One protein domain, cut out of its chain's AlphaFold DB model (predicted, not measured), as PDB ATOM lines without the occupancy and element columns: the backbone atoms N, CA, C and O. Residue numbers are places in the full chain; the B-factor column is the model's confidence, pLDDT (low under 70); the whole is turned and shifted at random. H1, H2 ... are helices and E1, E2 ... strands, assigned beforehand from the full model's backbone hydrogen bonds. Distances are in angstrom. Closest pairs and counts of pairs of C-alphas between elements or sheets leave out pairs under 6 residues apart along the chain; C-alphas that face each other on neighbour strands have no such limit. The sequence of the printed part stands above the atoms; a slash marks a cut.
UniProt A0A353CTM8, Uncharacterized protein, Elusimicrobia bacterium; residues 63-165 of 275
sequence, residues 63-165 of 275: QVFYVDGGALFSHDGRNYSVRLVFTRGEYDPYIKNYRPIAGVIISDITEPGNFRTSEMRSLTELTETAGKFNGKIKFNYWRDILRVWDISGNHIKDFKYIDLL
ATOM      1  N   GLN A  63      16.123 -32.031  12.757       87.06
ATOM      2  CA  GLN A  63      16.240 -31.811  14.200       87.06
ATOM      3  C   GLN A  63      17.646 -32.174  14.698       87.06
ATOM      4  O   GLN A  63      18.296 -31.373  15.371       87.06
ATOM      5  N   VAL A  64      18.146 -33.345  14.291       86.38
ATOM      6  CA  VAL A  64      19.476 -33.835  14.677       86.38
ATOM      7  C   VAL A  64      20.590 -32.954  14.133       86.38
ATOM      8  O   VAL A  64      21.609 -32.836  14.800       86.38
ATOM      9  N   PHE A  65      20.436 -32.338  12.963       86.06
ATOM     10  CA  PHE A  65      21.492 -31.514  12.365       86.06
ATOM     11  C   PHE A  65      21.496 -30.062  12.833       86.06
ATOM     12  O   PHE A  65      22.568 -29.484  13.000       86.06
ATOM     13  N   TYR A  66      20.321 -29.476  13.047       88.88
ATOM     14  CA  TYR A  66      20.196 -28.025  13.181       88.88
ATOM     15  C   TYR A  66      19.713 -27.569  14.558       88.88
ATOM     16  O   TYR A  66      19.836 -26.391  14.874       88.88
ATOM     17  N   VAL A  67      19.193 -28.467  15.397       89.75
ATOM     18  CA  VAL A  67      18.622 -28.101  16.704       89.75
ATOM     19  C   VAL A  67      19.332 -28.825  17.842       89.75
ATOM     20  O   VAL A  67      19.776 -28.190  18.797       89.75
ATOM     21  N   ASP A  68      19.485 -30.144  17.738       91.75
ATOM     22  CA  ASP A  68      20.073 -30.945  18.808       91.75
ATOM     23  C   ASP A  68      21.532 -30.539  19.072       91.75
ATOM     24  O   ASP A  68      22.330 -30.367  18.149       91.75
ATOM     25  N   GLY A  69      21.887 -30.361  20.349       90.38
ATOM     26  CA  GLY A  69      23.212 -29.875  20.759       90.38
ATOM     27  C   GLY A  69      23.492 -28.403  20.424       90.38
ATOM     28  O   GLY A  69      24.615 -27.947  20.629       90.38
ATOM     29  N   GLY A  70      22.503 -27.667  19.907       93.75
ATOM     30  CA  GLY A  70      22.557 -26.220  19.714       93.75
ATOM     31  C   GLY A  70      22.035 -25.440  20.923       93.75
ATOM     32  O   GLY A  70      21.381 -25.985  21.814       93.75
ATOM     33  N   ALA A  71      22.329 -24.144  20.956       96.44
ATOM     34  CA  ALA A  71      21.709 -23.183  21.856       96.44
ATOM     35  C   ALA A  71      20.629 -22.396  21.108       96.44
ATOM     36  O   ALA A  71      20.825 -21.990  19.965       96.44
ATOM     37  N   LEU A  72      19.488 -22.171  21.756       96.69
ATOM     38  CA  LEU A  72      18.324 -21.553  21.126       96.69
ATOM     39  C   LEU A  72      18.201 -20.075  21.496       96.69
ATOM     40  O   LEU A  72      18.522 -19.670  22.616       96.69
ATOM     41  N   PHE A  73      17.695 -19.273  20.564       97.19
ATOM     42  CA  PHE A  73      17.301 -17.888  20.810       97.19
ATOM     43  C   PHE A  73      16.185 -17.460  19.858       97.19
ATOM     44  O   PHE A  73      15.970 -18.079  18.818       97.19
ATOM     45  N   SER A  74      15.488 -16.379  20.201       96.88
ATOM     46  CA  SER A  74      14.411 -15.828  19.379       96.88
ATOM     47  C   SER A  74      14.697 -14.373  19.031       96.88
ATOM     48  O   SER A  74      15.248 -13.629  19.844       96.88
ATOM     49  N   HIS A  75      14.324 -13.961  17.824       96.38
ATOM     50  CA  HIS A  75      14.450 -12.582  17.358       96.38
ATOM     51  C   HIS A  75      13.452 -12.313  16.229       96.38
ATOM     52  O   HIS A  75      13.314 -13.139  15.329       96.38
ATOM     53  N   ASP A  76      12.769 -11.165  16.265       94.62
ATOM     54  CA  ASP A  76      11.820 -10.741  15.219       94.62
ATOM     55  C   ASP A  76      10.754 -11.815  14.897       94.62
ATOM     56  O   ASP A  76      10.548 -12.214  13.750       94.62
ATOM     57  N   GLY A  77      10.142 -12.381  15.947       94.56
ATOM     58  CA  GLY A  77       9.120 -13.432  15.831       94.56
ATOM     59  C   GLY A  77       9.622 -14.782  15.299       94.56
ATOM     60  O   GLY A  77       8.811 -15.666  15.039       94.56
ATOM     61  N   ARG A  78      10.938 -14.951  15.132       95.88
ATOM     62  CA  ARG A  78      11.575 -16.174  14.631       95.88
ATOM     63  C   ARG A  78      12.385 -16.871  15.709       95.88
ATOM     64  O   ARG A  78      12.910 -16.220  16.613       95.88
ATOM     65  N   ASN A  79      12.507 -18.186  15.576       97.00
ATOM     66  CA  ASN A  79      13.308 -19.034  16.448       97.00
ATOM     67  C   ASN A  79      14.549 -19.506  15.705       97.00
ATOM     68  O   ASN A  79      14.470 -19.962  14.565       97.00
ATOM     69  N   TYR A  80      15.687 -19.422  16.376       97.31
ATOM     70  CA  TYR A  80      16.979 -19.763  15.822       97.31
ATOM     71  C   TYR A  80      17.722 -20.733  16.734       97.31
ATOM     72  O   TYR A  80      17.552 -20.733  17.955       97.31
ATOM     73  N   SER A  81      18.591 -21.523  16.119       97.44
ATOM     74  CA  SER A  81      19.568 -22.372  16.786       97.44
ATOM     75  C   SER A  81      20.971 -21.928  16.392       97.44
ATOM     76  O   SER A  81      21.231 -21.648  15.223       97.44
ATOM     77  N   VAL A  82      21.873 -21.854  17.365       97.81
ATOM     78  CA  VAL A  82      23.315 -21.696  17.167       97.81
ATOM     79  C   VAL A  82      23.979 -23.001  17.552       97.81
ATOM     80  O   VAL A  82      23.816 -23.469  18.678       97.81
ATOM     81  N   ARG A  83      24.773 -23.574  16.654       96.25
ATOM     82  CA  ARG A  83      25.433 -24.852  16.907       96.25
ATOM     83  C   ARG A  83      26.900 -24.819  16.509       96.25
ATOM     84  O   ARG A  83      27.251 -24.254  15.476       96.25
ATOM     85  N   LEU A  84      27.735 -25.469  17.325       97.25
ATOM     86  CA  LEU A  84      29.105 -25.799  16.951       97.25
ATOM     87  C   LEU A  84      29.126 -26.948  15.947       97.25
ATOM     88  O   LEU A  84      28.440 -27.961  16.111       97.25
ATOM     89  N   VAL A  85      29.965 -26.781  14.937       97.19
ATOM     90  CA  VAL A  85      30.286 -27.801  13.949       97.19
ATOM     91  C   VAL A  85      31.797 -27.945  13.842       97.19
ATOM     92  O   VAL A  85      32.528 -26.988  14.080       97.19
ATOM     93  N   PHE A  86      32.268 -29.138  13.501       96.69
ATOM     94  CA  PHE A  86      33.693 -29.444  13.398       96.69
ATOM     95  C   PHE A  86      34.028 -29.954  12.008       96.69
ATOM     96  O   PHE A  86      33.354 -30.849  11.500       96.69
ATOM     97  N   THR A  87      35.065 -29.405  11.396       94.88
ATOM     98  CA  THR A  87      35.597 -29.919  10.133       94.88
ATOM     99  C   THR A  87      36.953 -30.544  10.373       94.88
ATOM    100  O   THR A  87      37.644 -30.198  11.333       94.88
ATOM    101  N   ARG A  88      37.344 -31.464   9.494       93.06
ATOM    102  CA  ARG A  88      38.711 -31.967   9.466       93.06
ATOM    103  C   ARG A  88      39.638 -30.783   9.183       93.06
ATOM    104  O   ARG A  88      39.332 -29.967   8.313       93.06
ATOM    105  N   GLY A  89      40.687 -30.653   9.985       90.62
ATOM    106  CA  GLY A  89      41.803 -29.754   9.704       90.62
ATOM    107  C   GLY A  89      43.031 -30.565   9.314       90.62
ATOM    108  O   GLY A  89      42.902 -31.709   8.893       90.62
ATOM    109  N   GLU A  90      44.210 -29.983   9.480       90.00
ATOM    110  CA  GLU A  90      45.479 -30.612   9.103       90.00
ATOM    111  C   GLU A  90      45.748 -31.897   9.905       90.00
ATOM    112  O   GLU A  90      45.490 -31.953  11.117       90.00
ATOM    113  N   TYR A  91      46.264 -32.922   9.222       89.06
ATOM    114  CA  TYR A  91      46.768 -34.134   9.855       89.06
ATOM    115  C   TYR A  91      48.135 -33.873  10.494       89.06
ATOM    116  O   TYR A  91      49.068 -33.419   9.837       89.06
ATOM    117  N   ASP A  92      48.268 -34.189  11.778       86.19
ATOM    118  CA  ASP A  92      49.527 -34.117  12.506       86.19
ATOM    119  C   ASP A  92      50.151 -35.524  12.586       86.19
ATOM    120  O   ASP A  92      49.670 -36.368  13.356       86.19
ATOM    121  N   PRO A  93      51.219 -35.808  11.816       84.00
ATOM    122  CA  PRO A  93      51.821 -37.137  11.760       84.00
ATOM    123  C   PRO A  93      52.536 -37.529  13.059       84.00
ATOM    124  O   PRO A  93      52.727 -38.720  13.308       84.00
ATOM    125  N   TYR A  94      52.915 -36.562  13.904       82.81
ATOM    126  CA  TYR A  94      53.619 -36.844  15.156       82.81
ATOM    127  C   TYR A  94      52.677 -37.439  16.197       82.81
ATOM    128  O   TYR A  94      53.004 -38.439  16.833       82.81
ATOM    129  N   ILE A  95      51.487 -36.852  16.339       81.19
ATOM    130  CA  ILE A  95      50.449 -37.339  17.261       81.19
ATOM    131  C   ILE A  95      49.425 -38.254  16.573       81.19
ATOM    132  O   ILE A  95      48.497 -38.729  17.224       81.19
ATOM    133  N   LYS A  96      49.594 -38.495  15.266       82.38
ATOM    134  CA  LYS A  96      48.732 -39.318  14.404       82.38
ATOM    135  C   LYS A  96      47.254 -38.929  14.494       82.38
ATOM    136  O   LYS A  96      46.376 -39.792  14.480       82.38
ATOM    137  N   ASN A  97      46.980 -37.630  14.592       85.25
ATOM    138  CA  ASN A  97      45.638 -37.097  14.785       85.25
ATOM    139  C   ASN A  97      45.360 -35.907  13.866       85.25
ATOM    140  O   ASN A  97      46.286 -35.205  13.476       85.25
ATOM    141  N   TYR A  98      44.093 -35.638  13.560       88.44
ATOM    142  CA  TYR A  98      43.723 -34.380  12.918       88.44
ATOM    143  C   TYR A  98      43.637 -33.258  13.953       88.44
ATOM    144  O   TYR A  98      43.454 -33.500  15.148       88.44
ATOM    145  N   ARG A  99      43.739 -32.010  13.489       87.25
ATOM    146  CA  ARG A  99      43.425 -30.808  14.271       87.25
ATOM    147  C   ARG A  99      42.068 -30.254  13.826       87.25
ATOM    148  O   ARG A  99      42.042 -29.427  12.914       87.25
ATOM    149  N   PRO A 100      40.925 -30.693  14.393       90.88
ATOM    150  CA  PRO A 100      39.629 -30.273  13.880       90.88
ATOM    151  C   PRO A 100      39.413 -28.773  14.026       90.88
ATOM    152  O   PRO A 100      39.733 -28.171  15.052       90.88
ATOM    153  N   ILE A 101      38.800 -28.182  13.010       94.19
ATOM    154  CA  ILE A 101      38.468 -26.763  12.990       94.19
ATOM    155  C   ILE A 101      37.054 -26.611  13.534       94.19
ATOM    156  O   ILE A 101      36.085 -27.103  12.952       94.19
ATOM    157  N   ALA A 102      36.934 -25.917  14.663       95.75
ATOM    158  CA  ALA A 102      35.643 -25.538  15.210       95.75
ATOM    159  C   ALA A 102      35.053 -24.371  14.406       95.75
ATOM    160  O   ALA A 102      35.698 -23.344  14.179       95.75
ATOM    161  N   GLY A 103      33.795 -24.512  14.022       96.81
ATOM    162  CA  GLY A 103      32.994 -23.465  13.418       96.81
ATOM    163  C   GLY A 103      31.605 -23.410  14.014       96.81
ATOM    164  O   GLY A 103      31.238 -24.193  14.891       96.81
ATOM    165  N   VAL A 104      30.820 -22.466  13.517       97.69
ATOM    166  CA  VAL A 104      29.431 -22.281  13.926       97.69
ATOM    167  C   VAL A 104      28.519 -22.195  12.723       97.69
ATOM    168  O   VAL A 104      28.891 -21.684  11.664       97.69
ATOM    169  N   ILE A 105      27.297 -22.663  12.931       97.25
ATOM    170  CA  ILE A 105      26.160 -22.402  12.059       97.25
ATOM    171  C   ILE A 105      25.042 -21.760  12.880       97.25
ATOM    172  O   ILE A 105      24.841 -22.101  14.050       97.25
ATOM    173  N   ILE A 106      24.315 -20.837  12.257       97.69
ATOM    174  CA  ILE A 106      23.040 -20.330  12.763       97.69
ATOM    175  C   ILE A 106      21.941 -20.844  11.844       97.69
ATOM    176  O   ILE A 106      22.013 -20.660  10.630       97.69
ATOM    177  N   SER A 107      20.916 -21.464  12.414       96.56
ATOM    178  CA  SER A 107      19.779 -21.988  11.665       96.56
ATOM    179  C   SER A 107      18.481 -21.314  12.098       96.56
ATOM    180  O   SER A 107      18.223 -21.190  13.289       96.56
ATOM    181  N   ASP A 108      17.665 -20.879  11.138       96.44
ATOM    182  CA  ASP A 108      16.268 -20.497  11.358       96.44
ATOM    183  C   ASP A 108      15.434 -21.776  11.438       96.44
ATOM    184  O   ASP A 108      15.368 -22.544  10.475       96.44
ATOM    185  N   ILE A 109      14.843 -21.997  12.607       95.50
ATOM    186  CA  ILE A 109      14.084 -23.197  12.972       95.50
ATOM    187  C   ILE A 109      12.623 -22.857  13.284       95.50
ATOM    188  O   ILE A 109      11.927 -23.617  13.953       95.50
ATOM    189  N   THR A 110      12.161 -21.691  12.826       93.75
ATOM    190  CA  THR A 110      10.798 -21.202  13.069       93.75
ATOM    191  C   THR A 110       9.745 -22.147  12.496       93.75
ATOM    192  O   THR A 110       8.735 -22.403  13.146       93.75
ATOM    193  N   GLU A 111       9.990 -22.675  11.295       90.81
ATOM    194  CA  GLU A 111       9.103 -23.608  10.600       90.81
ATOM    195  C   GLU A 111       9.658 -25.040  10.708       90.81
ATOM    196  O   GLU A 111      10.676 -25.352  10.079       90.81
ATOM    197  N   PRO A 112       9.013 -25.940  11.477       83.12
ATOM    198  CA  PRO A 112       9.414 -27.341  11.545       83.12
ATOM    199  C   PRO A 112       9.457 -27.976  10.151       83.12
ATOM    200  O   PRO A 112       8.490 -27.909   9.398       83.12
ATOM    201  N   GLY A 113      10.583 -28.601   9.802       77.00
ATOM    202  CA  GLY A 113      10.767 -29.250   8.499       77.00
ATOM    203  C   GLY A 113      11.294 -28.341   7.382       77.00
ATOM    204  O   GLY A 113      11.688 -28.855   6.339       77.00
ATOM    205  N   ASN A 114      11.371 -27.024   7.600       85.94
ATOM    206  CA  ASN A 114      11.872 -26.051   6.624       85.94
ATOM    207  C   ASN A 114      12.988 -25.186   7.226       85.94
ATOM    208  O   ASN A 114      12.888 -23.963   7.337       85.94
ATOM    209  N   PHE A 115      14.059 -25.843   7.665       89.06
ATOM    210  CA  PHE A 115      15.170 -25.150   8.302       89.06
ATOM    211  C   PHE A 115      16.072 -24.496   7.263       89.06
ATOM    212  O   PHE A 115      16.456 -25.108   6.265       89.06
ATOM    213  N   ARG A 116      16.449 -23.245   7.524       92.19
ATOM    214  CA  ARG A 116      17.457 -22.524   6.738       92.19
ATOM    215  C   ARG A 116      18.692 -22.376   7.595       92.19
ATOM    216  O   ARG A 116      18.563 -22.005   8.753       92.19
ATOM    217  N   THR A 117      19.872 -22.611   7.043       94.25
ATOM    218  CA  THR A 117      21.125 -22.484   7.790       94.25
ATOM    219  C   THR A 117      22.051 -21.467   7.146       94.25
ATOM    220  O   THR A 117      22.046 -21.296   5.928       94.25
ATOM    221  N   SER A 118      22.846 -20.787   7.968       96.19
ATOM    222  CA  SER A 118      23.989 -20.025   7.499       96.19
ATOM    223  C   SER A 118      25.034 -20.959   6.895       96.19
ATOM    224  O   SER A 118      25.063 -22.163   7.176       96.19
ATOM    225  N   GLU A 119      25.934 -20.374   6.109       95.38
ATOM    226  CA  GLU A 119      27.244 -20.967   5.866       95.38
ATOM    227  C   GLU A 119      27.929 -21.265   7.207       95.38
ATOM    228  O   GLU A 119      27.780 -20.506   8.175       95.38
ATOM    229  N   MET A 120      28.643 -22.386   7.268       95.75
ATOM    230  CA  MET A 120      29.570 -22.675   8.350       95.75
ATOM    231  C   MET A 120      30.718 -21.683   8.287       95.75
ATOM    232  O   MET A 120      31.338 -21.506   7.245       95.75
ATOM    233  N   ARG A 121      30.995 -21.038   9.415       96.19
ATOM    234  CA  ARG A 121      32.130 -20.125   9.548       96.19
ATOM    235  C   ARG A 121      33.041 -20.659  10.629       96.19
ATOM    236  O   ARG A 121      32.556 -20.961  11.726       96.19
ATOM    237  N   SER A 122      34.332 -20.782  10.334       95.56
ATOM    238  CA  SER A 122      35.295 -21.145  11.369       95.56
ATOM    239  C   SER A 122      35.314 -20.062  12.452       95.56
ATOM    240  O   SER A 122      35.098 -18.875  12.187       95.56
ATOM    241  N   LEU A 123      35.536 -20.463  13.704       94.06
ATOM    242  CA  LEU A 123      35.605 -19.504  14.808       94.06
ATOM    243  C   LEU A 123      36.754 -18.508  14.612       94.06
ATOM    244  O   LEU A 123      36.605 -17.340  14.963       94.06
ATOM    245  N   THR A 124      37.854 -18.948  13.996       91.62
ATOM    246  CA  THR A 124      39.002 -18.103  13.649       91.62
ATOM    247  C   THR A 124      38.612 -17.010  12.653       91.62
ATOM    248  O   THR A 124      38.840 -15.838  12.935       91.62
ATOM    249  N   GLU A 125      37.934 -17.347  11.550       90.69
ATOM    250  CA  GLU A 125      37.456 -16.351  10.573       90.69
ATOM    251  C   GLU A 125      36.524 -15.312  11.204       90.69
ATOM    252  O   GLU A 125      36.561 -14.133  10.853       90.69
ATOM    253  N   LEU A 126      35.687 -15.735  12.153       92.25
ATOM    254  CA  LEU A 126      34.732 -14.857  12.827       92.25
ATOM    255  C   LEU A 126      35.377 -13.843  13.778       92.25
ATOM    256  O   LEU A 126      34.681 -12.921  14.217       92.25
ATOM    257  N   THR A 127      36.670 -13.989  14.084       89.38
ATOM    258  CA  THR A 127      37.440 -12.956  14.795       89.38
ATOM    259  C   THR A 127      37.768 -11.761  13.903       89.38
ATOM    260  O   THR A 127      37.867 -10.637  14.393       89.38
ATOM    261  N   GLU A 128      37.856 -11.984  12.591       85.75
ATOM    262  CA  GLU A 128      38.248 -10.977  11.604       85.75
ATOM    263  C   GLU A 128      37.033 -10.434  10.851       85.75
ATOM    264  O   GLU A 128      36.865  -9.224  10.687       85.75
ATOM    265  N   THR A 129      36.150 -11.334  10.414       89.56
ATOM    266  CA  THR A 129      35.009 -11.009   9.562       89.56
ATOM    267  C   THR A 129      33.723 -11.579  10.134       89.56
ATOM    268  O   THR A 129      33.547 -12.789  10.254       89.56
ATOM    269  N   ALA A 130      32.764 -10.699  10.419       91.38
ATOM    270  CA  ALA A 130      31.463 -11.117  10.922       91.38
ATOM    271  C   ALA A 130      30.684 -11.945   9.885       91.38
ATOM    272  O   ALA A 130      30.520 -11.533   8.733       91.38
ATOM    273  N   GLY A 131      30.125 -13.064  10.336       93.38
ATOM    274  CA  GLY A 131      29.132 -13.826   9.599       93.38
ATOM    275  C   GLY A 131      27.811 -13.063   9.501       93.38
ATOM    276  O   GLY A 131      27.485 -12.212  10.336       93.38
ATOM    277  N   LYS A 132      27.038 -13.367   8.460       94.12
ATOM    278  CA  LYS A 132      25.689 -12.834   8.256       94.12
ATOM    279  C   LYS A 132      24.745 -13.967   7.888       94.12
ATOM    280  O   LYS A 132      25.143 -14.906   7.205       94.12
ATOM    281  N   PHE A 133      23.490 -13.859   8.300       95.38
ATOM    282  CA  PHE A 133      22.468 -14.847   7.984       95.38
ATOM    283  C   PHE A 133      21.140 -14.182   7.611       95.38
ATOM    284  O   PHE A 133      20.622 -13.334   8.342       95.38
ATOM    285  N   ASN A 134      20.615 -14.554   6.435       89.12
ATOM    286  CA  ASN A 134      19.339 -14.098   5.864       89.12
ATOM    287  C   ASN A 134      19.119 -12.572   5.864       89.12
ATOM    288  O   ASN A 134      17.981 -12.117   5.922       89.12
ATOM    289  N   GLY A 135      20.189 -11.768   5.847       88.62
ATOM    290  CA  GLY A 135      20.097 -10.305   5.938       88.62
ATOM    291  C   GLY A 135      19.489  -9.781   7.248       88.62
ATOM    292  O   GLY A 135      19.234  -8.589   7.347       88.62
ATOM    293  N   LYS A 136      19.260 -10.653   8.239       91.88
ATOM    294  CA  LYS A 136      18.637 -10.316   9.527       91.88
ATOM    295  C   LYS A 136      19.620 -10.371  10.680       91.88
ATOM    296  O   LYS A 136      19.538  -9.548  11.579       91.88
ATOM    297  N   ILE A 137      20.536 -11.335  10.648       96.44
ATOM    298  CA  ILE A 137      21.464 -11.607  11.742       96.44
ATOM    299  C   ILE A 137      22.894 -11.342  11.282       96.44
ATOM    300  O   ILE A 137      23.284 -11.726  10.177       96.44
ATOM    301  N   LYS A 138      23.683 -10.729  12.161       97.06
ATOM    302  CA  LYS A 138      25.139 -10.625  12.086       97.06
ATOM    303  C   LYS A 138      25.735 -11.300  13.319       97.06
ATOM    304  O   LYS A 138      25.212 -11.139  14.417       97.06
ATOM    305  N   PHE A 139      26.829 -12.032  13.160       97.19
ATOM    306  CA  PHE A 139      27.499 -12.687  14.281       97.19
ATOM    307  C   PHE A 139      29.015 -12.632  14.141       97.19
ATOM    308  O   PHE A 139      29.546 -12.650  13.033       97.19
ATOM    309  N   ASN A 140      29.719 -12.534  15.261       97.00
ATOM    310  CA  ASN A 140      31.177 -12.578  15.306       97.00
ATOM    311  C   ASN A 140      31.639 -13.384  16.522       97.00
ATOM    312  O   ASN A 140      30.842 -13.697  17.409       97.00
ATOM    313  N   TYR A 141      32.926 -13.703  16.555       96.56
ATOM    314  CA  TYR A 141      33.531 -14.446  17.647       96.56
ATOM    315  C   TYR A 141      34.694 -13.652  18.228       96.56
ATOM    316  O   TYR A 141      35.600 -13.253  17.505       96.56
ATOM    317  N   TRP A 142      34.675 -13.389  19.534       94.19
ATOM    318  CA  TRP A 142      35.775 -12.703  20.205       94.19
ATOM    319  C   TRP A 142      35.868 -13.116  21.668       94.19
ATOM    320  O   TRP A 142      34.861 -13.090  22.377       94.19
ATOM    321  N   ARG A 143      37.086 -13.438  22.133       93.12
ATOM    322  CA  ARG A 143      37.368 -13.850  23.525       93.12
ATOM    323  C   ARG A 143      36.403 -14.933  24.019       93.12
ATOM    324  O   ARG A 143      35.748 -14.762  25.044       93.12
ATOM    325  N   ASP A 144      36.282 -16.003  23.244       94.38
ATOM    326  CA  ASP A 144      35.448 -17.167  23.559       94.38
ATOM    327  C   ASP A 144      33.948 -16.897  23.694       94.38
ATOM    328  O   ASP A 144      33.210 -17.669  24.312       94.38
ATOM    329  N   ILE A 145      33.475 -15.811  23.084       96.81
ATOM    330  CA  ILE A 145      32.062 -15.452  23.037       96.81
ATOM    331  C   ILE A 145      31.655 -15.262  21.580       96.81
ATOM    332  O   ILE A 145      32.174 -14.387  20.884       96.81
ATOM    333  N   LEU A 146      30.683 -16.061  21.140       97.81
ATOM    334  CA  LEU A 146      29.935 -15.802  19.923       97.81
ATOM    335  C   LEU A 146      28.848 -14.780  20.240       97.81
ATOM    336  O   LEU A 146      27.936 -15.047  21.025       97.81
ATOM    337  N   ARG A 147      28.942 -13.614  19.619       98.06
ATOM    338  CA  ARG A 147      27.983 -12.531  19.806       98.06
ATOM    339  C   ARG A 147      27.087 -12.432  18.587       98.06
ATOM    340  O   ARG A 147      27.554 -12.551  17.454       98.06
ATOM    341  N   VAL A 148      25.803 -12.212  18.827       97.81
ATOM    342  CA  VAL A 148      24.763 -12.160  17.802       97.81
ATOM    343  C   VAL A 148      24.044 -10.820  17.881       97.81
ATOM    344  O   VAL A 148      23.600 -10.399  18.952       97.81
ATOM    345  N   TRP A 149      23.911 -10.171  16.730       97.75
ATOM    346  CA  TRP A 149      23.221  -8.901  16.534       97.75
ATOM    347  C   TRP A 149      22.224  -9.007  15.396       97.75
ATOM    348  O   TRP A 149      22.348  -9.867  14.519       97.75
ATOM    349  N   ASP A 150      21.271  -8.086  15.374       96.69
ATOM    350  CA  ASP A 150      20.514  -7.831  14.161       96.69
ATOM    351  C   ASP A 150      21.370  -7.060  13.138       96.69
ATOM    352  O   ASP A 150      22.472  -6.576  13.428       96.69
ATOM    353  N   ILE A 151      20.880  -6.954  11.906       93.88
ATOM    354  CA  ILE A 151      21.600  -6.250  10.839       93.88
ATOM    355  C   ILE A 151      21.698  -4.732  11.077       93.88
ATOM    356  O   ILE A 151      22.579  -4.086  10.509       93.88
ATOM    357  N   SER A 152      20.832  -4.183  11.932       94.38
ATOM    358  CA  SER A 152      20.831  -2.778  12.358       94.38
ATOM    359  C   SER A 152      21.875  -2.495  13.445       94.38
ATOM    360  O   SER A 152      22.139  -1.335  13.752       94.38
ATOM    361  N   GLY A 153      22.497  -3.536  14.007       93.81
ATOM    362  CA  GLY A 153      23.529  -3.446  15.036       93.81
ATOM    363  C   GLY A 153      23.016  -3.586  16.469       93.81
ATOM    364  O   GLY A 153      23.818  -3.471  17.397       93.81
ATOM    365  N   ASN A 154      21.728  -3.868  16.685       96.44
ATOM    366  CA  ASN A 154      21.211  -4.123  18.027       96.44
ATOM    367  C   ASN A 154      21.663  -5.500  18.508       96.44
ATOM    368  O   ASN A 154      21.593  -6.492  17.782       96.44
ATOM    369  N   HIS A 155      22.133  -5.561  19.751       97.19
ATOM    370  CA  HIS A 155      22.545  -6.812  20.378       97.19
ATOM    371  C   HIS A 155      21.339  -7.727  20.614       97.19
ATOM    372  O   HIS A 155      20.305  -7.277  21.102       97.19
ATOM    373  N   ILE A 156      21.483  -9.006  20.262       97.31
ATOM    374  CA  ILE A 156      20.452 -10.033  20.459       97.31
ATOM    375  C   ILE A 156      20.861 -10.972  21.594       97.31
ATOM    376  O   ILE A 156      20.107 -11.163  22.551       97.31
ATOM    377  N   LYS A 157      22.024 -11.625  21.468       97.88
ATOM    378  CA  LYS A 157      22.439 -12.688  22.392       97.88
ATOM    379  C   LYS A 157      23.938 -12.954  22.324       97.88
ATOM    380  O   LYS A 157      24.529 -12.903  21.251       97.88
ATOM    381  N   ASP A 158      24.505 -13.326  23.467       98.12
ATOM    382  CA  ASP A 158      25.861 -13.863  23.580       98.12
ATOM    383  C   ASP A 158      25.817 -15.348  23.944       98.12
ATOM    384  O   ASP A 158      25.021 -15.769  24.792       98.12
ATOM    385  N   PHE A 159      26.717 -16.119  23.341       97.88
ATOM    386  CA  PHE A 159      26.935 -17.531  23.624       97.88
ATOM    387  C   PHE A 159      28.407 -17.754  23.944       97.88
ATOM    388  O   PHE A 159      29.274 -17.501  23.107       97.88
ATOM    389  N   LYS A 160      28.712 -18.241  25.147       97.25
ATOM    390  CA  LYS A 160      30.086 -18.634  25.468       97.25
ATOM    391  C   LYS A 160      30.422 -19.919  24.724       97.25
ATOM    392  O   LYS A 160      29.611 -20.846  24.689       97.25
ATOM    393  N   TYR A 161      31.636 -19.997  24.190       95.44
ATOM    394  CA  TYR A 161      32.139 -21.181  23.501       95.44
ATOM    395  C   TYR A 161      31.987 -22.440  24.358       95.44
ATOM    396  O   TYR A 161      31.488 -23.454  23.879       95.44
ATOM    397  N   ILE A 162      32.332 -22.352  25.647       94.69
ATOM    398  CA  ILE A 162      32.250 -23.491  26.566       94.69
ATOM    399  C   ILE A 162      30.817 -24.007  26.754       94.69
ATOM    400  O   ILE A 162      30.618 -25.214  26.872       94.69
ATOM    401  N   ASP A 163      29.815 -23.125  26.717       95.19
ATOM    402  CA  ASP A 163      28.408 -23.509  26.864       95.19
ATOM    403  C   ASP A 163      27.911 -24.206  25.591       95.19
ATOM    404  O   ASP A 163      27.253 -25.248  25.660       95.19
ATOM    405  N   LEU A 164      28.289 -23.676  24.421       95.69
ATOM    406  CA  LEU A 164      28.011 -24.314  23.134       95.69
ATOM    407  C   LEU A 164      28.687 -25.689  23.040       95.69
ATOM    408  O   LEU A 164      28.052 -26.662  22.635       95.69
ATOM    409  N   LEU A 165      29.952 -25.788  23.456       95.81
ATOM    410  CA  LEU A 165      30.708 -27.040  23.455       95.81
ATOM    411  C   LEU A 165      30.102 -28.047  24.430       95.81
ATOM    412  O   LEU A 165      29.970 -29.217  24.091       95.81
TER     413      LEU A 165
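This is residues 63 to 165 of the 275 residues of an uncharacterized protein of Elusimicrobia bacterium (UniProt A0A353CTM8). Two antiparallel sheets, E1-E2-E3 and E4-E5-E6-E7, lie face to face as a small sandwich, and the long loop of residues 88 to 100 between E2 and E3 runs out as an arm at one end. Residues 109 to 124 fold back beside E3 before the chain crosses to the second sheet, and the short helices H1, H2 and H3 lie at the margins. The printed part has 103 residues, with three named helices and seven named strands in the order H1 E1 E2 E3 H2 E4 E5 E6 E7 H3; the class is mixed, helices and strands. The whole is compact by its radius of gyration of the C-alphas, 14.3 A, but elongated in outline, 50 by 30 by 22 A.

H1, residues 63 to 66, begins at C-alpha 63 (16.240, -31.811, 14.200) and is 5.6 A long. E1, 71 to 75, spans 13.6 A; E2, 78 to 87, 28.0 A; E3, 101 to 108, 23.1 A. H2, 125 to 128, spans 5.5 A, and E4, 131 to 133, 6.9 A. E5, 137 to 142, spans 16.7 A; E6, 145 to 150, 16.4 A; E7, 155 to 160, 14.9 A. H3, 161 to 165, spans 6.0 A and ends at C-alpha 165 (30.708, -27.040, 23.455).

E4 E5 E6 E7 and E1 E2 E3 are meanders, each strand the antiparallel neighbour of the one before. In the first sheet, N 131 and O 139 of E4 and E5 are 2.8 A apart, N 138 and O 149 of E5 and E6 2.8 A, and N 146 and O 159 of E6 and E7 2.8 A. In the second, N 71 and O 82 of E1 and E2 are 2.8 A apart, and N 83 and O 105 of E2 and E3 3.0 A. The two sheets form a sandwich, face to face, their strands at 24 degrees; the closest C-alphas of E1 and E7 are His 75 and Ile 156, 7.2 A. H2 stands at the level of the sheet E4 E5 E6 E7, at a height of 0.5 A. H3 lies over none of the strands of E1 E2 E3, at a height of 6.8 A, and only grazes the other sheet. H1 only grazes E1 E2 E3 with residues 65 to 66. In H3 every O i to N i+4 pair is within hydrogen-bond range; H1 and H2 are too short for such a pair.

The two C-alphas farthest apart, those of Gly 77 and Tyr 94, are 50.3 A apart. The links E2 to E3 and E3 to H2 are long. The printed part has no cut, its mean pLDDT is 93.3, and no printed residue is under 70.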